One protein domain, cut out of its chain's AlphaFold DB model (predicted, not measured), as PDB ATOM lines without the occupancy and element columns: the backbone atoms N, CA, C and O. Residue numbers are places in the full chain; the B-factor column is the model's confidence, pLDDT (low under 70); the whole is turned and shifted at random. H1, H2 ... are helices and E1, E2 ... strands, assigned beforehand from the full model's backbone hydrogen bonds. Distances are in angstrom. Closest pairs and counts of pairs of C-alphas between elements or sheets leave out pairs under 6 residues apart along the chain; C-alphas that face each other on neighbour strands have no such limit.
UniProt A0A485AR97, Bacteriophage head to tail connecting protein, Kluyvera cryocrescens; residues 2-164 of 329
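This is residues 2 to 164 of the 329 residues of the protein "Bacteriophage head to tail connecting protein" of Kluyvera cryocrescens (UniProt A0A485AR97). A twisted sheet of five antiparallel strands, E3 to E7, forms a slab, with two short helices, H3 and H4, beyond one of its ends. Over one face of this sheet a two-stranded hairpin, E1 and E2, runs crosswise to the long strands E4 and E5, with Ala 28 of E1 near Tyr 49 of E3, and helix H2 packs on the hairpin, chiefly on E2, with short H1 near the turn of the hairpin. The 163 printed residues hold four named helices and seven named strands, in the order H1 H2 E1 E2 E3 E4 H3 H4 E5 E6 E7, of the class mixed, helices and strands. The whole is compact, with a radius of gyration of the C-alphas of 17.4 A and spans of 50 by 38 by 34 A.

H1, residues 2 to 7, begins at C-alpha 2 (43.310, 45.526, 5.167). H2 is residues 10 to 24, 20.4 A long. E1, residues 28 to 34, and E2, residues 38 to 44, measure 18.6 A and 19.7 A. E3 is residues 49 to 53, and E4, residues 59 to 69, runs 29.8 A to C-alpha 69 (46.675, 39.918, 40.132). H3, residues 70 to 77, and H4, residues 84 to 91, follow. E5 is residues 98 to 107, 29.5 A long; E6 is residues 123 to 129, 20.1 A long; E7, residues 139 to 143, ends at C-alpha 143 (27.865, 41.252, 22.639).

The sheet's order is E3 E4 E5 E6 E7, with E3 and E7 as edge strands. N 50 and O 63 of the hairpin E3 and E4 are 2.8 A apart, within hydrogen-bond range; so are N 64 and O 103 of E4 and E5, 2.8 A. E5, E6 and E7 are a meander, each strand the antiparallel neighbour of the one before, with N 104 and O 126 at 2.9 A and N 125 and O 141 at 2.8 A. H3 stands at the sheet's level, height 2.8 A. H3 and H4 touch, closest at the C-alphas of Val 70 and Val 86, 6.4 A. In the hairpin E1 and E2, N 32 and O 40 are 2.9 A apart. The closest C-alphas of H2 and E2 are those of Leu 10 and Thr 41, 5.8 A. Every O i to N i+4 pair is within hydrogen-bond range in H1, H3 and H4, and 9 of 11 are in H2.

The C-alphas farthest apart, of Asn 92 and Gly 157, are 52.8 A apart. The printed part has no cut. The link E5 to E6 is long, 15 residues. Residues 148 to 149 pair antiparallel with residues 29 to 30 of E1. The mean pLDDT of the printed part is 86.1; residues 2 to 3, 37, 113 to 116 and 134 are under 70.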
ATOM      1  N   ASN A   2      41.896  45.896   4.960       66.75
ATOM      2  CA  ASN A   2      43.310  45.526   5.167       66.75
ATOM      3  C   ASN A   2      44.091  46.486   6.087       66.75
ATOM      4  O   ASN A   2      44.897  46.036   6.890       66.75
ATOM      5  N   GLU A   3      43.810  47.793   6.047       66.19
ATOM      6  CA  GLU A   3      44.422  48.754   6.983       66.19
ATOM      7  C   GLU A   3      44.009  48.540   8.445       66.19
ATOM      8  O   GLU A   3      44.815  48.774   9.337       66.19
ATOM      9  N   VAL A   4      42.782  48.074   8.701       70.06
ATOM     10  CA  VAL A   4      42.297  47.783  10.063       70.06
ATOM     11  C   VAL A   4      42.987  46.528  10.600       70.06
ATOM     12  O   VAL A   4      43.433  46.514  11.739       70.06
ATOM     13  N   PHE A   5      43.165  45.505   9.758       75.06
ATOM     14  CA  PHE A   5      43.889  44.283  10.127       75.06
ATOM     15  C   PHE A   5      45.391  44.496  10.320       75.06
ATOM     16  O   PHE A   5      46.003  43.815  11.135       75.06
ATOM     17  N   ASN A   6      45.992  45.427   9.576       74.31
ATOM     18  CA  ASN A   6      47.405  45.771   9.735       74.31
ATOM     19  C   ASN A   6      47.665  46.636  10.975       74.31
ATOM     20  O   ASN A   6      48.773  46.605  11.503       74.31
ATOM     21  N   LYS A   7      46.678  47.430  11.409       75.19
ATOM     22  CA  LYS A   7      46.767  48.217  12.645       75.19
ATOM     23  C   LYS A   7      46.545  47.366  13.894       75.19
ATOM     24  O   LYS A   7      47.138  47.663  14.922       75.19
ATOM     25  N   SER A   8      45.742  46.311  13.797       79.38
ATOM     26  CA  SER A   8      45.520  45.384  14.903       79.38
ATOM     27  C   SER A   8      46.639  44.349  15.053       79.38
ATOM     28  O   SER A   8      47.467  44.118  14.170       79.38
ATOM     29  N   ASN A   9      46.632  43.644  16.183       85.81
ATOM     30  CA  ASN A   9      47.561  42.551  16.476       85.81
ATOM     31  C   ASN A   9      47.148  41.195  15.855       85.81
ATOM     32  O   ASN A   9      47.630  40.136  16.280       85.81
ATOM     33  N   LEU A  10      46.276  41.205  14.840       84.81
ATOM     34  CA  LEU A  10      45.736  39.998  14.210       84.81
ATOM     35  C   LEU A  10      46.839  39.133  13.582       84.81
ATOM     36  O   LEU A  10      46.911  37.936  13.857       84.81
ATOM     37  N   TYR A  11      47.752  39.725  12.806       85.19
ATOM     38  CA  TYR A  11      48.844  38.987  12.149       85.19
ATOM     39  C   TYR A  11      49.855  38.373  13.120       85.19
ATOM     40  O   TYR A  11      50.545  37.422  12.764       85.19
ATOM     41  N   GLN A  12      49.934  38.883  14.350       85.81
ATOM     42  CA  GLN A  12      50.742  38.273  15.409       85.81
ATOM     43  C   GLN A  12      50.001  37.104  16.072       85.81
ATOM     44  O   GLN A  12      50.621  36.131  16.494       85.81
ATOM     45  N   SER A  13      48.670  37.181  16.139       86.12
ATOM     46  CA  SER A  13      47.826  36.186  16.809       86.12
ATOM     47  C   SER A  13      47.502  34.982  15.918       86.12
ATOM     48  O   SER A  13      47.414  33.857  16.412       86.12
ATOM     49  N   LEU A  14      47.370  35.184  14.602       87.38
ATOM     50  CA  LEU A  14      47.042  34.121  13.646       87.38
ATOM     51  C   LEU A  14      48.074  32.975  13.617       87.38
ATOM     52  O   LEU A  14      47.652  31.824  13.714       87.38
ATOM     53  N   PRO A  15      49.402  33.212  13.563       88.69
ATOM     54  CA  PRO A  15      50.385  32.126  13.620       88.69
ATOM     55  C   PRO A  15      50.284  31.284  14.901       88.69
ATOM     56  O   PRO A  15      50.412  30.062  14.847       88.69
ATOM     57  N   ILE A  16      49.995  31.918  16.044       88.44
ATOM     58  CA  ILE A  16      49.806  31.231  17.333       88.44
ATOM     59  C   ILE A  16      48.571  30.323  17.271       88.44
ATOM     60  O   ILE A  16      48.608  29.172  17.719       88.44
ATOM     61  N   MET A  17      47.486  30.823  16.674       88.69
ATOM     62  CA  MET A  17      46.276  30.045  16.430       88.69
ATOM     63  C   MET A  17      46.550  28.860  15.505       88.69
ATOM     64  O   MET A  17      46.254  27.734  15.889       88.69
ATOM     65  N   TYR A  18      47.166  29.071  14.339       87.69
ATOM     66  CA  TYR A  18      47.480  27.987  13.401       87.69
ATOM     67  C   TYR A  18      48.373  26.914  14.030       87.69
ATOM     68  O   TYR A  18      48.095  25.724  13.881       87.69
ATOM     69  N   SER A  19      49.380  27.317  14.810       88.62
ATOM     70  CA  SER A  19      50.218  26.382  15.565       88.62
ATOM     71  C   SER A  19      49.401  25.557  16.565       88.62
ATOM     72  O   SER A  19      49.618  24.351  16.700       88.62
ATOM     73  N   SER A  20      48.447  26.185  17.257       88.94
ATOM     74  CA  SER A  20      47.573  25.503  18.220       88.94
ATOM     75  C   SER A  20      46.600  24.543  17.534       88.94
ATOM     76  O   SER A  20      46.429  23.421  18.001       88.94
ATOM     77  N   ILE A  21      46.017  24.928  16.394       90.69
ATOM     78  CA  ILE A  21      45.128  24.061  15.608       90.69
ATOM     79  C   ILE A  21      45.905  22.852  15.071       90.69
ATOM     80  O   ILE A  21      45.443  21.724  15.210       90.69
ATOM     81  N   GLY A  22      47.098  23.056  14.505       88.56
ATOM     82  CA  GLY A  22      47.912  21.957  13.976       88.56
ATOM     83  C   GLY A  22      48.350  20.958  15.053       88.56
ATOM     84  O   GLY A  22      48.400  19.755  14.798       88.56
ATOM     85  N   THR A  23      48.617  21.441  16.270       88.81
ATOM     86  CA  THR A  23      49.118  20.609  17.379       88.81
ATOM     87  C   THR A  23      47.996  19.951  18.184       88.81
ATOM     88  O   THR A  23      48.096  18.779  18.537       88.81
ATOM     89  N   TYR A  24      46.927  20.693  18.488       89.38
ATOM     90  CA  TYR A  24      45.871  20.283  19.421       89.38
ATOM     91  C   TYR A  24      44.488  20.130  18.774       89.38
ATOM     92  O   TYR A  24      43.540  19.719  19.436       89.38
ATOM     93  N   GLY A  25      44.340  20.490  17.500       89.75
ATOM     94  CA  GLY A  25      43.096  20.385  16.737       89.75
ATOM     95  C   GLY A  25      42.118  21.541  16.951       89.75
ATOM     96  O   GLY A  25      41.470  21.964  15.996       89.75
ATOM     97  N   THR A  26      42.036  22.098  18.160       90.94
ATOM     98  CA  THR A  26      41.167  23.246  18.480       90.94
ATOM     99  C   THR A  26      42.000  24.444  18.925       90.94
ATOM    100  O   THR A  26      42.928  24.297  19.721       90.94
ATOM    101  N   ALA A  27      41.645  25.639  18.456       91.75
ATOM    102  CA  ALA A  27      42.126  26.893  19.025       91.75
ATOM    103  C   ALA A  27      40.949  27.821  19.326       91.75
ATOM    104  O   ALA A  27      39.863  27.653  18.776       91.75
ATOM    105  N   ALA A  28      41.173  28.801  20.197       91.81
ATOM    106  CA  ALA A  28      40.200  29.835  20.505       91.81
ATOM    107  C   ALA A  28      40.900  31.189  20.640       91.81
ATOM    108  O   ALA A  28      42.009  31.283  21.169       91.81
ATOM    109  N   MET A  29      40.244  32.241  20.168       92.44
ATOM    110  CA  MET A  29      40.729  33.612  20.243       92.44
ATOM    111  C   MET A  29      39.549  34.558  20.392       92.44
ATOM    112  O   MET A  29      38.585  34.463  19.636       92.44
ATOM    113  N   ALA A  30      39.624  35.487  21.340       91.00
ATOM    114  CA  ALA A  30      38.669  36.587  21.389       91.00
ATOM    115  C   ALA A  30      39.038  37.659  20.368       91.00
ATOM    116  O   ALA A  30      40.210  38.016  20.240       91.00
ATOM    117  N   VAL A  31      38.025  38.187  19.697       89.62
ATOM    118  CA  VAL A  31      38.084  39.390  18.876       89.62
ATOM    119  C   VAL A  31      37.255  40.433  19.610       89.62
ATOM    120  O   VAL A  31      36.040  40.296  19.732       89.62
ATOM    121  N   LEU A  32      37.932  41.415  20.195       86.44
ATOM    122  CA  LEU A  32      37.314  42.459  21.005       86.44
ATOM    123  C   LEU A  32      37.473  43.801  20.300       86.44
ATOM    124  O   LEU A  32      38.517  44.058  19.701       86.44
ATOM    125  N   ASP A  33      36.460  44.652  20.406       80.31
ATOM    126  CA  ASP A  33      36.569  46.042  19.976       80.31
ATOM    127  C   ASP A  33      37.489  46.797  20.942       80.31
ATOM    128  O   ASP A  33      37.400  46.620  22.162       80.31
ATOM    129  N   ASP A  34      38.383  47.615  20.395       79.88
ATOM    130  CA  ASP A  34      39.323  48.423  21.168       79.88
ATOM    131  C   ASP A  34      39.355  49.860  20.639       79.88
ATOM    132  O   ASP A  34      39.382  50.089  19.430       79.88
ATOM    133  N   ASP A  35      39.370  50.838  21.543       72.25
ATOM    134  CA  ASP A  35      39.292  52.255  21.168       72.25
ATOM    135  C   ASP A  35      40.586  52.772  20.509       72.25
ATOM    136  O   ASP A  35      40.553  53.786  19.809       72.25
ATOM    137  N   GLN A  36      41.728  52.103  20.725       74.06
ATOM    138  CA  GLN A  36      43.025  52.493  20.155       74.06
ATOM    139  C   GLN A  36      43.289  51.779  18.828       74.06
ATOM    140  O   GLN A  36      43.548  52.427  17.811       74.06
ATOM    141  N   ASP A  37      43.182  50.448  18.826       67.62
ATOM    142  CA  ASP A  37      43.570  49.608  17.688       67.62
ATOM    143  C   ASP A  37      42.379  49.164  16.813       67.62
ATOM    144  O   ASP A  37      42.550  48.386  15.871       67.62
ATOM    145  N   VAL A  38      41.170  49.681  17.082       79.25
ATOM    146  CA  VAL A  38      39.866  49.305  16.492       79.25
ATOM    147  C   VAL A  38      39.439  47.884  16.866       79.25
ATOM    148  O   VAL A  38      38.327  47.676  17.341       79.25
ATOM    149  N   ILE A  39      40.318  46.903  16.662       83.50
ATOM    150  CA  ILE A  39      40.112  45.498  17.007       83.50
ATOM    151  C   ILE A  39      41.358  44.988  17.716       83.50
ATOM    152  O   ILE A  39      42.475  45.135  17.221       83.50
ATOM    153  N   ARG A  40      41.156  44.280  18.822       86.81
ATOM    154  CA  ARG A  40      42.203  43.566  19.539       86.81
ATOM    155  C   ARG A  40      41.890  42.083  19.593       86.81
ATOM    156  O   ARG A  40      40.832  41.662  20.061       86.81
ATOM    157  N   THR A  41      42.845  41.273  19.153       88.88
ATOM    158  CA  THR A  41      42.744  39.819  19.229       88.88
ATOM    159  C   THR A  41      43.503  39.270  20.427       88.88
ATOM    160  O   THR A  41      44.636  39.666  20.700       88.88
ATOM    161  N   MET A  42      42.894  38.337  21.154       90.12
ATOM    162  CA  MET A  42      43.505  37.684  22.311       90.12
ATOM    163  C   MET A  42      43.426  36.166  22.143       90.12
ATOM    164  O   MET A  42      42.372  35.588  22.421       90.12
ATOM    165  N   PRO A  43      44.500  35.505  21.669       90.94
ATOM    166  CA  PRO A  43      44.522  34.052  21.574       90.94
ATOM    167  C   PRO A  43      44.504  33.435  22.975       90.94
ATOM    168  O   PRO A  43      45.150  33.928  23.903       90.94
ATOM    169  N   PHE A  44      43.748  32.354  23.134       91.12
ATOM    170  CA  PHE A  44      43.628  31.637  24.394       91.12
ATOM    171  C   PHE A  44      44.528  30.400  24.380       91.12
ATOM    172  O   PHE A  44      44.380  29.551  23.496       91.12
ATOM    173  N   PRO A  45      45.440  30.256  25.359       88.44
ATOM    174  CA  PRO A  45      46.183  29.019  25.534       88.44
ATOM    175  C   PRO A  45      45.235  27.840  25.757       88.44
ATOM    176  O   PRO A  45      44.193  27.976  26.407       88.44
ATOM    177  N   ILE A  46      45.606  26.673  25.236       87.62
ATOM    178  CA  ILE A  46      44.846  25.451  25.487       87.62
ATOM    179  C   ILE A  46      44.843  25.112  26.983       87.62
ATOM    180  O   ILE A  46      45.832  25.324  27.681       87.62
ATOM    181  N   GLY A  47      43.711  24.610  27.476       87.38
ATOM    182  CA  GLY A  47      43.495  24.332  28.899       87.38
ATOM    183  C   GLY A  47      42.941  25.517  29.692       87.38
ATOM    184  O   GLY A  47      42.429  25.317  30.786       87.38
ATOM    185  N   CYS A  48      42.962  26.733  29.136       89.44
ATOM    186  CA  CYS A  48      42.334  27.895  29.765       89.44
ATOM    187  C   CYS A  48      40.882  28.107  29.331       89.44
ATOM    188  O   CYS A  48      40.235  28.997  29.869       89.44
ATOM    189  N   TYR A  49      40.373  27.365  28.343       92.94
ATOM    190  CA  TYR A  49      39.040  27.580  27.783       92.94
ATOM    191  C   TYR A  49      38.270  26.276  27.568       92.94
ATOM    192  O   TYR A  49      38.856  25.214  27.365       92.94
ATOM    193  N   TYR A  50      36.946  26.400  27.563       93.56
ATOM    194  CA  TYR A  50      35.983  25.349  27.279       93.56
ATOM    195  C   TYR A  50      34.941  25.892  26.312       93.56
ATOM    196  O   TYR A  50      34.495  27.028  26.455       93.56
ATOM    197  N   LEU A  51      34.545  25.090  25.334       93.12
ATOM    198  CA  LEU A  51      33.582  25.483  24.311       93.12
ATOM    199  C   LEU A  51      32.311  24.643  24.434       93.12
ATOM    200  O   LEU A  51      32.343  23.553  25.007       93.12
ATOM    201  N   ALA A  52      31.207  25.132  23.872       92.81
ATOM    202  CA  ALA A  52      30.029  24.322  23.582       92.81
ATOM    203  C   ALA A  52      29.426  24.703  22.223       92.81
ATOM    204  O   ALA A  52      29.546  25.844  21.763       92.81
ATOM    205  N   ASN A  53      28.797  23.719  21.580       90.38
ATOM    206  CA  ASN A  53      28.116  23.891  20.304       90.38
ATOM    207  C   ASN A  53      26.644  24.256  20.527       90.38
ATOM    208  O   ASN A  53      25.949  23.647  21.339       90.38
ATOM    209  N   SER A  54      26.155  25.172  19.700       86.88
ATOM    210  CA  SER A  54      24.731  25.368  19.448       86.88
ATOM    211  C   SER A  54      24.105  24.116  18.811       86.88
ATOM    212  O   SER A  54      24.814  23.312  18.196       86.88
ATOM    213  N   PRO A  55      22.762  24.002  18.787       84.81
ATOM    214  CA  PRO A  55      22.062  22.951  18.040       84.81
ATOM    215  C   PRO A  55      22.370  22.910  16.532       84.81
ATOM    216  O   PRO A  55      22.005  21.956  15.855       84.81
ATOM    217  N   ARG A  56      23.009  23.950  15.977       84.25
ATOM    218  CA  ARG A  56      23.447  24.005  14.572       84.25
ATOM    219  C   ARG A  56      24.889  23.523  14.367       84.25
ATOM    220  O   ARG A  56      25.395  23.615  13.254       84.25
ATOM    221  N   GLY A  57      25.577  23.077  15.421       81.00
ATOM    222  CA  GLY A  57      26.983  22.652  15.374       81.00
ATOM    223  C   GLY A  57      28.006  23.801  15.358       81.00
ATOM    224  O   GLY A  57      29.218  23.562  15.378       81.00
ATOM    225  N   SER A  58      27.543  25.056  15.348       85.19
ATOM    226  CA  SER A  58      28.392  26.242  15.515       85.19
ATOM    227  C   SER A  58      28.678  26.489  16.989       85.19
ATOM    228  O   SER A  58      27.759  26.394  17.798       85.19
ATOM    229  N   VAL A  59      29.916  26.848  17.327       88.00
ATOM    230  CA  VAL A  59      30.296  27.233  18.693       88.00
ATOM    231  C   VAL A  59      29.581  28.534  19.057       88.00
ATOM    232  O   VAL A  59      29.715  29.522  18.338       88.00
ATOM    233  N   ASP A  60      28.813  28.528  20.142       90.00
ATOM    234  CA  ASP A  60      28.056  29.697  20.623       90.00
ATOM    235  C   ASP A  60      28.319  30.026  22.097       90.00
ATOM    236  O   ASP A  60      27.883  31.064  22.600       90.00
ATOM    237  N   THR A  61      29.047  29.143  22.780       92.12
ATOM    238  CA  THR A  61      29.313  29.218  24.206       92.12
ATOM    239  C   THR A  61      30.796  28.992  24.453       92.12
ATOM    240  O   THR A  61      31.390  28.046  23.934       92.12
ATOM    241  N   SER A  62      31.397  29.863  25.256       93.25
ATOM    242  CA  SER A  62      32.797  29.794  25.653       93.25
ATOM    243  C   SER A  62      32.929  30.125  27.132       93.25
ATOM    244  O   SER A  62      32.484  31.174  27.589       93.25
ATOM    245  N   PHE A  63      33.615  29.264  27.863       93.44
ATOM    246  CA  PHE A  63      34.077  29.506  29.220       93.44
ATOM    247  C   PHE A  63      35.589  29.637  29.193       93.44
ATOM    248  O   PHE A  63      36.262  28.917  28.462       93.44
ATOM    249  N   ARG A  64      36.141  30.542  29.986       92.75
ATOM    250  CA  ARG A  64      37.580  30.706  30.134       92.75
ATOM    251  C   ARG A  64      37.923  30.893  31.598       92.75
ATOM    252  O   ARG A  64      37.315  31.730  32.252       92.75
ATOM    253  N   GLN A  65      38.927  30.170  32.071       92.44
ATOM    254  CA  GLN A  65      39.506  30.334  33.395       92.44
ATOM    255  C   GLN A  65      40.929  30.872  33.252       92.44
ATOM    256  O   GLN A  65      41.730  30.363  32.464       92.44
ATOM    257  N   PHE A  66      41.236  31.941  33.975       92.06
ATOM    258  CA  PHE A  66      42.566  32.540  33.996       92.06
ATOM    259  C   PHE A  66      42.789  33.290  35.305       92.06
ATOM    260  O   PHE A  66      41.841  33.641  36.002       92.06
ATOM    261  N   SER A  67      44.048  33.536  35.646       92.56
ATOM    262  CA  SER A  67      44.406  34.256  36.865       92.56
ATOM    263  C   SER A  67      44.786  35.700  36.549       92.56
ATOM    264  O   SER A  67      45.465  35.966  35.556       92.56
ATOM    265  N   MET A  68      44.382  36.625  37.414       92.19
ATOM    266  CA  MET A  68      44.824  38.022  37.401       92.19
ATOM    267  C   MET A  68      45.356  38.399  38.777       92.19
ATOM    268  O   MET A  68      44.951  37.819  39.787       92.19
ATOM    269  N   THR A  69      46.257  39.376  38.835       94.12
ATOM    270  CA  THR A  69      46.675  39.918  40.132       94.12
ATOM    271  C   THR A  69      45.607  40.846  40.702       94.12
ATOM    272  O   THR A  69      44.852  41.466  39.949       94.12
ATOM    273  N   VAL A  70      45.564  40.996  42.029       91.94
ATOM    274  CA  VAL A  70      44.641  41.921  42.718       91.94
ATOM    275  C   VAL A  70      44.697  43.329  42.108       91.94
ATOM    276  O   VAL A  70      43.654  43.936  41.869       91.94
ATOM    277  N   ARG A  71      45.894  43.833  41.765       92.94
ATOM    278  CA  ARG A  71      46.048  45.122  41.065       92.94
ATOM    279  C   ARG A  71      45.308  45.157  39.731       92.94
ATOM    280  O   ARG A  71      44.588  46.115  39.467       92.94
ATOM    281  N   GLN A  72      45.518  44.151  38.881       91.81
ATOM    282  CA  GLN A  72      44.906  44.106  37.552       91.81
ATOM    283  C   GLN A  72      43.385  43.983  37.647       91.81
ATOM    284  O   GLN A  72      42.666  44.644  36.906       91.81
ATOM    285  N   LEU A  73      42.908  43.183  38.600       90.69
ATOM    286  CA  LEU A  73      41.491  42.950  38.841       90.69
ATOM    287  C   LEU A  73      40.790  44.256  39.253       90.69
ATOM    288  O   LEU A  73      39.780  44.633  38.661       90.69
ATOM    289  N   VAL A  74      41.373  45.012  40.190       90.06
ATOM    290  CA  VAL A  74      40.843  46.326  40.596       90.06
ATOM    291  C   VAL A  74      40.950  47.360  39.469       90.06
ATOM    292  O   VAL A  74      40.050  48.183  39.323       90.06
ATOM    293  N   GLN A  75      42.003  47.317  38.649       90.62
ATOM    294  CA  GLN A  75      42.166  48.230  37.514       90.62
ATOM    295  C   GLN A  75      41.146  47.974  36.392       90.62
ATOM    296  O   GLN A  75      40.673  48.929  35.783       90.62
ATOM    297  N   GLU A  76      40.806  46.712  36.117       88.00
ATOM    298  CA  GLU A  76      39.868  46.351  35.047       88.00
ATOM    299  C   GLU A  76      38.398  46.444  35.488       88.00
ATOM    300  O   GLU A  76      37.557  46.919  34.724       88.00
ATOM    301  N   PHE A  77      38.073  46.001  36.708       87.81
ATOM    302  CA  PHE A  77      36.686  45.864  37.176       87.81
ATOM    303  C   PHE A  77      36.262  46.922  38.202       87.81
ATOM    304  O   PHE A  77      35.065  47.094  38.443       87.81
ATOM    305  N   GLY A  78      37.215  47.658  38.780       88.69
ATOM    306  CA  GLY A  78      36.974  48.633  39.843       88.69
ATOM    307  C   GLY A  78      36.777  47.987  41.218       88.69
ATOM    308  O   GLY A  78      36.250  46.885  41.339       88.69
ATOM    309  N   LEU A  79      37.157  48.701  42.283       87.19
ATOM    310  CA  LEU A  79      37.136  48.201  43.671       87.19
ATOM    311  C   LEU A  79      35.723  47.860  44.190       87.19
ATOM    312  O   LEU A  79      35.573  47.123  45.161       87.19
ATOM    313  N   GLU A  80      34.673  48.400  43.575       85.56
ATOM    314  CA  GLU A  80      33.293  48.150  44.000       85.56
ATOM    315  C   GLU A  80      32.776  46.779  43.565       85.56
ATOM    316  O   GLU A  80      31.959  46.194  44.277       85.56
ATOM    317  N   ASN A  81      33.266  46.246  42.443       84.38
ATOM    318  CA  ASN A  81      32.763  45.004  41.853       84.38
ATOM    319  C   ASN A  81      33.520  43.755  42.330       84.38
ATOM    320  O   ASN A  81      32.991  42.653  42.211       84.38
ATOM    321  N   VAL A  82      34.708  43.917  42.920       86.50
ATOM    322  CA  VAL A  82      35.530  42.806  43.441       86.50
ATOM    323  C   VAL A  82      34.961  42.217  44.734       86.50
ATOM    324  O   VAL A  82      34.202  42.888  45.448       86.50
ATOM    325  N   SER A  83      35.319  40.976  45.063       87.56
ATOM    326  CA  SER A  83      34.892  40.338  46.318       87.56
ATOM    327  C   SER A  83      35.423  41.054  47.560       87.56
ATOM    328  O   SER A  83      36.412  41.794  47.527       87.56
ATOM    329  N   THR A  84      34.778  40.803  48.699       88.25
ATOM    330  CA  THR A  84      35.195  41.370  49.992       88.25
ATOM    331  C   THR A  84      36.638  40.977  50.342       88.25
ATOM    332  O   THR A  84      37.408  41.797  50.845       88.25
ATOM    333  N   SER A  85      37.032  39.751  49.992       87.44
ATOM    334  CA  SER A  85      38.393  39.230  50.155       87.44
ATOM    335  C   SER A  85      39.416  40.018  49.335       87.44
ATOM    336  O   SER A  85      40.424  40.467  49.879       87.44
ATOM    337  N   VAL A  86      39.151  40.238  48.042       87.31
ATOM    338  CA  VAL A  86      40.054  40.984  47.151       87.31
ATOM    339  C   VAL A  86      40.152  42.450  47.567       87.31
ATOM    340  O   VAL A  86      41.245  43.018  47.572       87.31
ATOM    341  N   LYS A  87      39.037  43.050  47.997       89.12
ATOM    342  CA  LYS A  87      39.026  44.413  48.537       89.12
ATOM    343  C   LYS A  87      39.919  44.537  49.774       89.12
ATOM    344  O   LYS A  87      40.751  45.439  49.829       89.12
ATOM    345  N   GLY A  88      39.818  43.592  50.712       90.31
ATOM    346  CA  GLY A  88      40.692  43.547  51.886       90.31
ATOM    347  C   GLY A  88      42.170  43.367  51.523       90.31
ATOM    348  O   GLY A  88      43.033  44.023  52.100       90.31
ATOM    349  N   MET A  89      42.488  42.528  50.528       89.69
ATOM    350  CA  MET A  89      43.865  42.375  50.034       89.69
ATOM    351  C   MET A  89      44.411  43.673  49.429       89.69
ATOM    352  O   MET A  89      45.567  44.017  49.674       89.69
ATOM    353  N   PHE A  90      43.583  44.410  48.685       90.00
ATOM    354  CA  PHE A  90      43.966  45.688  48.090       90.00
ATOM    355  C   PHE A  90      44.214  46.771  49.153       90.00
ATOM    356  O   PHE A  90      45.219  47.480  49.084       90.00
ATOM    357  N   GLU A  91      43.341  46.873  50.160       91.38
ATOM    358  CA  GLU A  91      43.480  47.827  51.273       91.38
ATOM    359  C   GLU A  91      44.698  47.513  52.161       91.38
ATOM    360  O   GLU A  91      45.370  48.428  52.634       91.38
ATOM    361  N   ASN A  92      45.043  46.231  52.312       92.31
ATOM    362  CA  ASN A  92      46.222  45.777  53.056       92.31
ATOM    363  C   ASN A  92      47.549  45.907  52.279       92.31
ATOM    364  O   ASN A  92      48.604  45.572  52.816       92.31
ATOM    365  N   GLY A  93      47.523  46.369  51.024       90.69
ATOM    366  CA  GLY A  93      48.721  46.538  50.194       90.69
ATOM    367  C   GLY A  93      49.214  45.265  49.490       90.69
ATOM    368  O   GLY A  93      50.302  45.260  48.912       90.69
ATOM    369  N   THR A  94      48.432  44.185  49.495       92.12
ATOM    370  CA  THR A  94      48.771  42.917  48.830       92.12
ATOM    371  C   THR A  94      48.292  42.934  47.376       92.12
ATOM    372  O   THR A  94      47.268  42.354  47.021       92.12
ATOM    373  N   TYR A  95      49.039  43.618  46.512       91.12
ATOM    374  CA  TYR A  95      48.626  43.874  45.125       91.12
ATOM    375  C   TYR A  95      48.936  42.750  44.125       91.12
ATOM    376  O   TYR A  95      48.271  42.646  43.094       91.12
ATOM    377  N   GLU A  96      49.946  41.925  44.406       93.06
ATOM    378  CA  GLU A  96      50.488  40.931  43.460       93.06
ATOM    379  C   GLU A  96      49.989  39.501  43.731       93.06
ATOM    380  O   GLU A  96      50.461  38.544  43.121       93.06
ATOM    381  N   GLN A  97      49.028  39.333  44.645       92.38
ATOM    382  CA  GLN A  97      48.387  38.038  44.859       92.38
ATOM    383  C   GLN A  97      47.560  37.660  43.627       92.38
ATOM    384  O   GLN A  97      46.806  38.480  43.102       92.38
ATOM    385  N   TRP A  98      47.691  36.410  43.189       93.06
ATOM    386  CA  TRP A  98      46.929  35.861  42.072       93.06
ATOM    387  C   TRP A  98      45.554  35.394  42.531       93.06
ATOM    388  O   TRP A  98      45.445  34.669  43.523       93.06
ATOM    389  N   ILE A  99      44.532  35.797  41.780       91.81
ATOM    390  CA  ILE A  99      43.132  35.415  41.954       91.81
ATOM    391  C   ILE A  99      42.645  34.799  40.648       91.81
ATOM    392  O   ILE A  99      42.912  35.322  39.564       91.81
ATOM    393  N   GLU A 100      41.949  33.672  40.743       93.00
ATOM    394  CA  GLU A 100      41.349  33.013  39.588       93.00
ATOM    395  C   GLU A 100      40.008  33.648  39.225       93.00
ATOM    396  O   GLU A 100      39.156  33.896  40.078       93.00
ATOM    397  N   ILE A 101      39.815  33.880  37.931       92.38
ATOM    398  CA  ILE A 101      38.631  34.503  37.359       92.38
ATOM    399  C   ILE A 101      38.107  33.607  36.247       92.38
ATOM    400  O   ILE A 101      38.868  33.044  35.453       92.38
ATOM    401  N   ASN A 102      36.785  33.521  36.169       92.62
ATOM    402  CA  ASN A 102      36.086  32.881  35.074       92.62
ATOM    403  C   ASN A 102      35.402  33.934  34.213       92.62
ATOM    404  O   ASN A 102      34.736  34.842  34.714       92.62
ATOM    405  N   HIS A 103      35.541  33.780  32.903       93.88
ATOM    406  CA  HIS A 103      34.843  34.555  31.895       93.88
ATOM    407  C   HIS A 103      33.958  33.627  31.076       93.88
ATOM    408  O   HIS A 103      34.437  32.676  30.464       93.88
ATOM    409  N   CYS A 104      32.659  33.897  31.084       92.31
ATOM    410  CA  CYS A 104      31.655  33.063  30.441       92.31
ATOM    411  C   CYS A 104      30.916  33.882  29.395       92.31
ATOM    412  O   CYS A 104      30.364  34.936  29.714       92.31
ATOM    413  N   ILE A 105      30.884  33.381  28.167       92.62
ATOM    414  CA  ILE A 105      30.130  33.947  27.058       92.62
ATOM    415  C   ILE A 105      29.149  32.892  26.579       92.62
ATOM    416  O   ILE A 105      29.562  31.790  26.229       92.62
ATOM    417  N   MET A 106      27.862  33.216  26.575       91.69
ATOM    418  CA  MET A 106      26.805  32.284  26.184       91.69
ATOM    419  C   MET A 106      25.610  33.020  25.569       91.69
ATOM    420  O   MET A 106      25.430  34.216  25.833       91.69
ATOM    421  N   PRO A 107      24.762  32.339  24.781       88.88
ATOM    422  CA  PRO A 107      23.534  32.926  24.265       88.88
ATOM    423  C   PRO A 107      22.614  33.388  25.402       88.88
ATOM    424  O   PRO A 107      22.406  32.691  26.396       88.88
ATOM    425  N   ASN A 108      22.041  34.578  25.259       86.31
ATOM    426  CA  ASN A 108      21.159  35.167  26.257       86.31
ATOM    427  C   ASN A 108      19.695  34.786  25.995       86.31
ATOM    428  O   ASN A 108      19.004  35.417  25.193       86.31
ATOM    429  N   ILE A 109      19.218  33.756  26.696       79.50
ATOM    430  CA  ILE A 109      17.845  33.235  26.562       79.50
ATOM    431  C   ILE A 109      16.813  34.200  27.179       79.50
ATOM    432  O   ILE A 109      15.700  34.320  26.676       79.50
ATOM    433  N   ASN A 110      17.195  34.944  28.220       75.19
ATOM    434  CA  ASN A 110      16.299  35.819  28.988       75.19
ATOM    435  C   ASN A 110      16.326  37.285  28.515       75.19
ATOM    436  O   ASN A 110      16.015  38.191  29.289       75.19
ATOM    437  N   ARG A 111      16.738  37.545  27.268       72.12
ATOM    438  CA  ARG A 111      16.882  38.913  26.754       72.12
ATOM    439  C   ARG A 111      15.531  39.625  26.625       72.12
ATOM    440  O   ARG A 111      14.594  39.115  26.014       72.12
ATOM    441  N   ASP A 112      15.470  40.856  27.122       70.56
ATOM    442  CA  ASP A 112      14.358  41.773  26.869       70.56
ATOM    443  C   ASP A 112      14.678  42.628  25.632       70.56
ATOM    444  O   ASP A 112      15.435  43.599  25.706       70.56
ATOM    445  N   THR A 113      14.121  42.243  24.479       66.19
ATOM    446  CA  THR A 113      14.380  42.899  23.180       66.19
ATOM    447  C   THR A 113      13.934  44.365  23.115       66.19
ATOM    448  O   THR A 113      14.361  45.085  22.215       66.19
ATOM    449  N   GLY A 114      13.127  44.837  24.075       61.50
ATOM    450  CA  GLY A 114      12.700  46.235  24.158       61.50
ATOM    451  C   GLY A 114      13.737  47.185  24.769       61.50
ATOM    452  O   GLY A 114      13.546  48.400  24.734       61.50
ATOM    453  N   LYS A 115      14.833  46.668  25.339       67.88
ATOM    454  CA  LYS A 115      15.836  47.459  26.069       67.88
ATOM    455  C   LYS A 115      17.213  47.337  25.419       67.88
ATOM    456  O   LYS A 115      17.800  46.263  25.413       67.88
ATOM    457  N   LEU A 116      17.778  48.463  24.978       62.94
ATOM    458  CA  LEU A 116      19.106  48.572  24.339       62.94
ATOM    459  C   LEU A 116      20.291  48.498  25.328       62.94
ATOM    460  O   LEU A 116      21.380  48.995  25.058       62.94
ATOM    461  N   ASN A 117      20.082  47.912  26.502       71.44
ATOM    462  CA  ASN A 117      21.058  47.903  27.584       71.44
ATOM    463  C   ASN A 117      22.097  46.801  27.320       71.44
ATOM    464  O   ASN A 117      21.738  45.731  26.831       71.44
ATOM    465  N   SER A 118      23.352  46.993  27.742       71.94
ATOM    466  CA  SER A 118      24.442  46.018  27.533       71.94
ATOM    467  C   SER A 118      24.129  44.599  28.034       71.94
ATOM    468  O   SER A 118      24.681  43.636  27.516       71.94
ATOM    469  N   LYS A 119      23.214  44.456  29.001       74.50
ATOM    470  CA  LYS A 119      22.767  43.168  29.563       74.50
ATOM    471  C   LYS A 119      21.770  42.393  28.690       74.50
ATOM    472  O   LYS A 119      21.613  41.193  28.877       74.50
ATOM    473  N   ASN A 120      21.090  43.055  27.752       75.12
ATOM    474  CA  ASN A 120      20.038  42.454  26.916       75.12
ATOM    475  C   ASN A 120      20.511  42.123  25.499       75.12
ATOM    476  O   ASN A 120      19.704  41.829  24.615       75.12
ATOM    477  N   LYS A 121      21.825  42.155  25.279       83.44
ATOM    478  CA  LYS A 121      22.417  41.757  24.009       83.44
ATOM    479  C   LYS A 121      22.263  40.242  23.760       83.44
ATOM    480  O   LYS A 121      22.079  39.488  24.723       83.44
ATOM    481  N   PRO A 122      22.302  39.794  22.486       83.69
ATOM    482  CA  PRO A 122      22.142  38.391  22.093       83.69
ATOM    483  C   PRO A 122      23.091  37.419  22.794       83.69
ATOM    484  O   PRO A 122      22.662  36.325  23.152       83.69
ATOM    485  N   PHE A 123      24.341  37.819  23.027       87.12
ATOM    486  CA  PHE A 123      25.312  37.039  23.790       87.12
ATOM    487  C   PHE A 123      25.602  37.739  25.112       87.12
ATOM    488  O   PHE A 123      25.935  38.921  25.140       87.12
ATOM    489  N   LYS A 124      25.478  37.009  26.216       90.62
ATOM    490  CA  LYS A 124      25.795  37.479  27.565       90.62
ATOM    491  C   LYS A 124      27.258  37.174  27.867       90.62
ATOM    492  O   LYS A 124      27.714  36.072  27.590       90.62
ATOM    493  N   SER A 125      27.960  38.133  28.464       91.69
ATOM    494  CA  SER A 125      29.348  38.018  28.908       91.69
ATOM    495  C   SER A 125      29.441  38.311  30.400       91.69
ATOM    496  O   SER A 125      29.065  39.392  30.852       91.69
ATOM    497  N   VAL A 126      29.944  37.350  31.170       91.50
ATOM    498  CA  VAL A 126      30.021  37.435  32.632       91.50
ATOM    499  C   VAL A 126      31.420  37.138  33.113       91.50
ATOM    500  O   VAL A 126      31.994  36.118  32.744       91.50
ATOM    501  N   TYR A 127      31.915  37.999  33.992       92.12
ATOM    502  CA  TYR A 127      33.130  37.777  34.758       92.12
ATOM    503  C   TYR A 127      32.773  37.538  36.223       92.12
ATOM    504  O   TYR A 127      31.993  38.304  36.797       92.12
ATOM    505  N   PHE A 128      33.350  36.506  36.828       91.38
ATOM    506  CA  PHE A 128      33.220  36.233  38.259       91.38
ATOM    507  C   PHE A 128      34.488  35.583  38.816       91.38
ATOM    508  O   PHE A 128      35.219  34.902  38.097       91.38
ATOM    509  N   GLU A 129      34.750  35.800  40.102       90.44
ATOM    510  CA  GLU A 129      35.899  35.225  40.809       90.44
ATOM    511  C   GLU A 129      35.633  33.758  41.183       90.44
ATOM    512  O   GLU A 129      34.550  33.417  41.669       90.44
ATOM    513  N   THR A 130      36.619  32.876  40.996       84.88
ATOM    514  CA  THR A 130      36.546  31.504  41.515       84.88
ATOM    515  C   THR A 130      36.632  31.551  43.044       84.88
ATOM    516  O   THR A 130      37.671  31.905  43.594       84.88
ATOM    517  N   GLY A 131      35.551  31.193  43.741       79.94
ATOM    518  CA  GLY A 131      35.503  31.245  45.210       79.94
ATOM    519  C   GLY A 131      35.269  32.643  45.794       79.94
ATOM    520  O   GLY A 131      35.555  32.861  46.971       79.94
ATOM    521  N   GLY A 132      34.771  33.583  44.983       78.19
ATOM    522  CA  GLY A 132      34.303  34.889  45.451       78.19
ATOM    523  C   GLY A 132      32.930  34.839  46.132       78.19
ATOM    524  O   GLY A 132      32.342  33.776  46.335       78.19
ATOM    525  N   ASP A 133      32.403  36.017  46.469       77.19
ATOM    526  CA  ASP A 133      31.072  36.161  47.063       77.19
ATOM    527  C   ASP A 133      29.994  35.666  46.072       77.19
ATOM    528  O   ASP A 133      29.908  36.169  44.953       77.19
ATOM    529  N   ASN A 134      29.164  34.692  46.481       67.69
ATOM    530  CA  ASN A 134      28.266  33.930  45.589       67.69
ATOM    531  C   ASN A 134      27.311  34.773  44.718       67.69
ATOM    532  O   ASN A 134      26.915  34.319  43.648       67.69
ATOM    533  N   ASP A 135      26.959  35.986  45.148       74.75
ATOM    534  CA  ASP A 135      26.015  36.859  44.437       74.75
ATOM    535  C   ASP A 135      26.696  38.002  43.664       74.75
ATOM    536  O   ASP A 135      26.017  38.859  43.090       74.75
ATOM    537  N   LYS A 136      28.037  38.054  43.643       80.50
ATOM    538  CA  LYS A 136      28.772  39.193  43.089       80.50
ATOM    539  C   LYS A 136      29.457  38.855  41.770       80.50
ATOM    540  O   LYS A 136      30.315  37.982  41.683       80.50
ATOM    541  N   LEU A 137      29.091  39.603  40.733       87.25
ATOM    542  CA  LEU A 137      29.717  39.536  39.416       87.25
ATOM    543  C   LEU A 137      30.705  40.693  39.264       87.25
ATOM    544  O   LEU A 137      30.374  41.833  39.583       87.25
ATOM    545  N   LEU A 138      31.882  40.409  38.708       86.81
ATOM    546  CA  LEU A 138      32.891  41.426  38.401       86.81
ATOM    547  C   LEU A 138      32.425  42.349  37.274       86.81
ATOM    548  O   LEU A 138      32.614  43.561  37.312       86.81
ATOM    549  N   ARG A 139      31.815  41.755  36.246       89.25
ATOM    550  CA  ARG A 139      31.249  42.469  35.103       89.25
ATOM    551  C   ARG A 139      30.168  41.625  34.461       89.25
ATOM    552  O   ARG A 139      30.388  40.457  34.153       89.25
ATOM    553  N   GLU A 140      29.025  42.246  34.207       88.75
ATOM    554  CA  GLU A 140      27.969  41.685  33.371       88.75
ATOM    555  C   GLU A 140      27.761  42.604  32.167       88.75
ATOM    556  O   GLU A 140      27.289  43.736  32.295       88.75
ATOM    557  N   SER A 141      28.144  42.112  30.996       86.81
ATOM    558  CA  SER A 141      28.022  42.793  29.712       86.81
ATOM    559  C   SER A 141      27.415  41.851  28.674       86.81
ATOM    560  O   SER A 141      26.968  40.744  28.985       86.81
ATOM    561  N   GLY A 142      27.386  42.284  27.422       86.88
ATOM    562  CA  GLY A 142      26.961  41.440  26.326       86.88
ATOM    563  C   GLY A 142      27.523  41.910  24.995       86.88
ATOM    564  O   GLY A 142      28.048  43.022  24.884       86.88
ATOM    565  N   TYR A 143      27.387  41.049  23.997       86.19
ATOM    566  CA  TYR A 143      27.865  41.252  22.639       86.19
ATOM    567  C   TYR A 143      26.729  41.055  21.637       86.19
ATOM    568  O   TYR A 143      25.826  40.240  21.854       86.19
ATOM    569  N   ASP A 144      26.775  41.835  20.559       84.56
ATOM    570  CA  ASP A 144      25.804  41.755  19.463       84.56
ATOM    571  C   ASP A 144      26.048  40.507  18.600       84.56
ATOM    572  O   ASP A 144      25.098  39.844  18.186       84.56
ATOM    573  N   GLU A 145      27.317  40.118  18.454       85.50
ATOM    574  CA  GLU A 145      27.776  38.889  17.805       85.50
ATOM    575  C   GLU A 145      28.684  38.086  18.746       85.50
ATOM    576  O   GLU A 145      29.202  38.617  19.729       85.50
ATOM    577  N   PHE A 146      28.870  36.791  18.480       87.38
ATOM    578  CA  PHE A 146      29.731  35.952  19.314       87.38
ATOM    579  C   PHE A 146      31.208  36.343  19.110       87.38
ATOM    580  O   PHE A 146      31.725  36.172  18.007       87.38
ATOM    581  N   PRO A 147      31.916  36.841  20.144       89.56
ATOM    582  CA  PRO A 147      33.234  37.457  19.974       89.56
ATOM    583  C   PRO A 147      34.387  36.442  19.943       89.56
ATOM    584  O   PRO A 147      35.547  36.838  19.846       89.56
ATOM    585  N   ILE A 148      34.115  35.141  20.092       91.06
ATOM    586  CA  ILE A 148      35.157  34.109  20.144       91.06
ATOM    587  C   ILE A 148      35.247  33.394  18.801       91.06
ATOM    588  O   ILE A 148      34.323  32.708  18.367       91.06
ATOM    589  N   MET A 149      36.411  33.499  18.174       90.12
ATOM    590  CA  MET A 149      36.780  32.700  17.019       90.12
ATOM    591  C   MET A 149      37.377  31.379  17.508       90.12
ATOM    592  O   MET A 149      38.463  31.364  18.086       90.12
ATOM    593  N   ALA A 150      36.661  30.277  17.282       91.25
ATOM    594  CA  ALA A 150      37.052  28.937  17.722       91.25
ATOM    595  C   ALA A 150      37.223  27.964  16.536       91.25
ATOM    596  O   ALA A 150      36.355  27.119  16.282       91.25
ATOM    597  N   PRO A 151      38.301  28.105  15.743       90.00
ATOM    598  CA  PRO A 151      38.580  27.213  14.626       90.00
ATOM    599  C   PRO A 151      38.917  25.797  15.115       90.00
ATOM    600  O   PRO A 151      39.547  25.587  16.154       90.00
ATOM    601  N   ARG A 152      38.504  24.815  14.315       88.69
ATOM    602  CA  ARG A 152      38.691  23.381  14.560       88.69
ATOM    603  C   ARG A 152      39.249  22.758  13.286       88.69
ATOM    604  O   ARG A 152      38.703  23.051  12.223       88.69
ATOM    605  N   TRP A 153      40.308  21.953  13.400       88.69
ATOM    606  CA  TRP A 153      40.965  21.294  12.263       88.69
ATOM    607  C   TRP A 153      39.989  20.387  11.516       88.69
ATOM    608  O   TRP A 153      39.692  20.604  10.347       88.69
ATOM    609  N   GLU A 154      39.428  19.418  12.231       86.75
ATOM    610  CA  GLU A 154      38.438  18.479  11.725       86.75
ATOM    611  C   GLU A 154      37.429  18.191  12.835       86.75
ATOM    612  O   GLU A 154      37.811  18.027  13.993       86.75
ATOM    613  N   VAL A 155      36.142  18.163  12.498       84.88
ATOM    614  CA  VAL A 155      35.056  17.892  13.450       84.88
ATOM    615  C   VAL A 155      34.275  16.695  12.946       84.88
ATOM    616  O   VAL A 155      33.763  16.736  11.828       84.88
ATOM    617  N   ASN A 156      34.164  15.658  13.771       84.56
ATOM    618  CA  ASN A 156      33.337  14.501  13.478       84.56
ATOM    619  C   ASN A 156      31.952  14.660  14.122       84.56
ATOM    620  O   ASN A 156      31.824  14.758  15.341       84.56
ATOM    621  N   GLY A 157      30.903  14.692  13.297       82.31
ATOM    622  CA  GLY A 157      29.520  14.776  13.765       82.31
ATOM    623  C   GLY A 157      29.246  15.994  14.656       82.31
ATOM    624  O   GLY A 157      29.367  17.137  14.215       82.31
ATOM    625  N   GLU A 158      28.836  15.729  15.898       84.19
ATOM    626  CA  GLU A 158      28.406  16.732  16.886       84.19
ATOM    627  C   GLU A 158      29.522  17.153  17.857       84.19
ATOM    628  O   GLU A 158      29.278  17.959  18.762       84.19
ATOM    629  N   ASP A 159      30.747  16.646  17.665       85.81
ATOM    630  CA  ASP A 159      31.871  16.918  18.555       85.81
ATOM    631  C   ASP A 159      32.116  18.429  18.715       85.81
ATOM    632  O   ASP A 159      32.147  19.230  17.770       85.81
ATOM    633  N   VAL A 160      32.282  18.855  19.966       88.19
ATOM    634  CA  VAL A 160      32.580  20.256  20.282       88.19
ATOM    635  C   VAL A 160      34.023  20.587  19.924       88.19
ATOM    636  O   VAL A 160      34.283  21.624  19.314       88.19
ATOM    637  N   TYR A 161      34.944  19.686  20.247       90.50
ATOM    638  CA  TYR A 161      36.366  19.820  19.954       90.50
ATOM    639  C   TYR A 161      36.729  19.092  18.664       90.50
ATOM    640  O   TYR A 161      35.971  18.263  18.170       90.50
ATOM    641  N   ALA A 162      37.889  19.420  18.103       88.38
ATOM    642  CA  ALA A 162      38.391  18.699  16.947       88.38
ATOM    643  C   ALA A 162      38.661  17.221  17.270       88.38
ATOM    644  O   ALA A 162      39.264  16.909  18.300       88.38
ATOM    645  N   SER A 163      38.240  16.333  16.370       86.75
ATOM    646  CA  SER A 163      38.340  14.877  16.544       86.75
ATOM    647  C   SER A 163      39.677  14.321  16.037       86.75
ATOM    648  O   SER A 163      40.131  13.278  16.498       86.75
ATOM    649  N   SER A 164      40.314  15.016  15.091       85.81
ATOM    650  CA  SER A 164      41.601  14.646  14.503       85.81
ATOM    651  C   SER A 164      42.410  15.898  14.174       85.81
ATOM    652  O   SER A 164      41.855  16.953  13.854       85.81
TER     653      SER A 164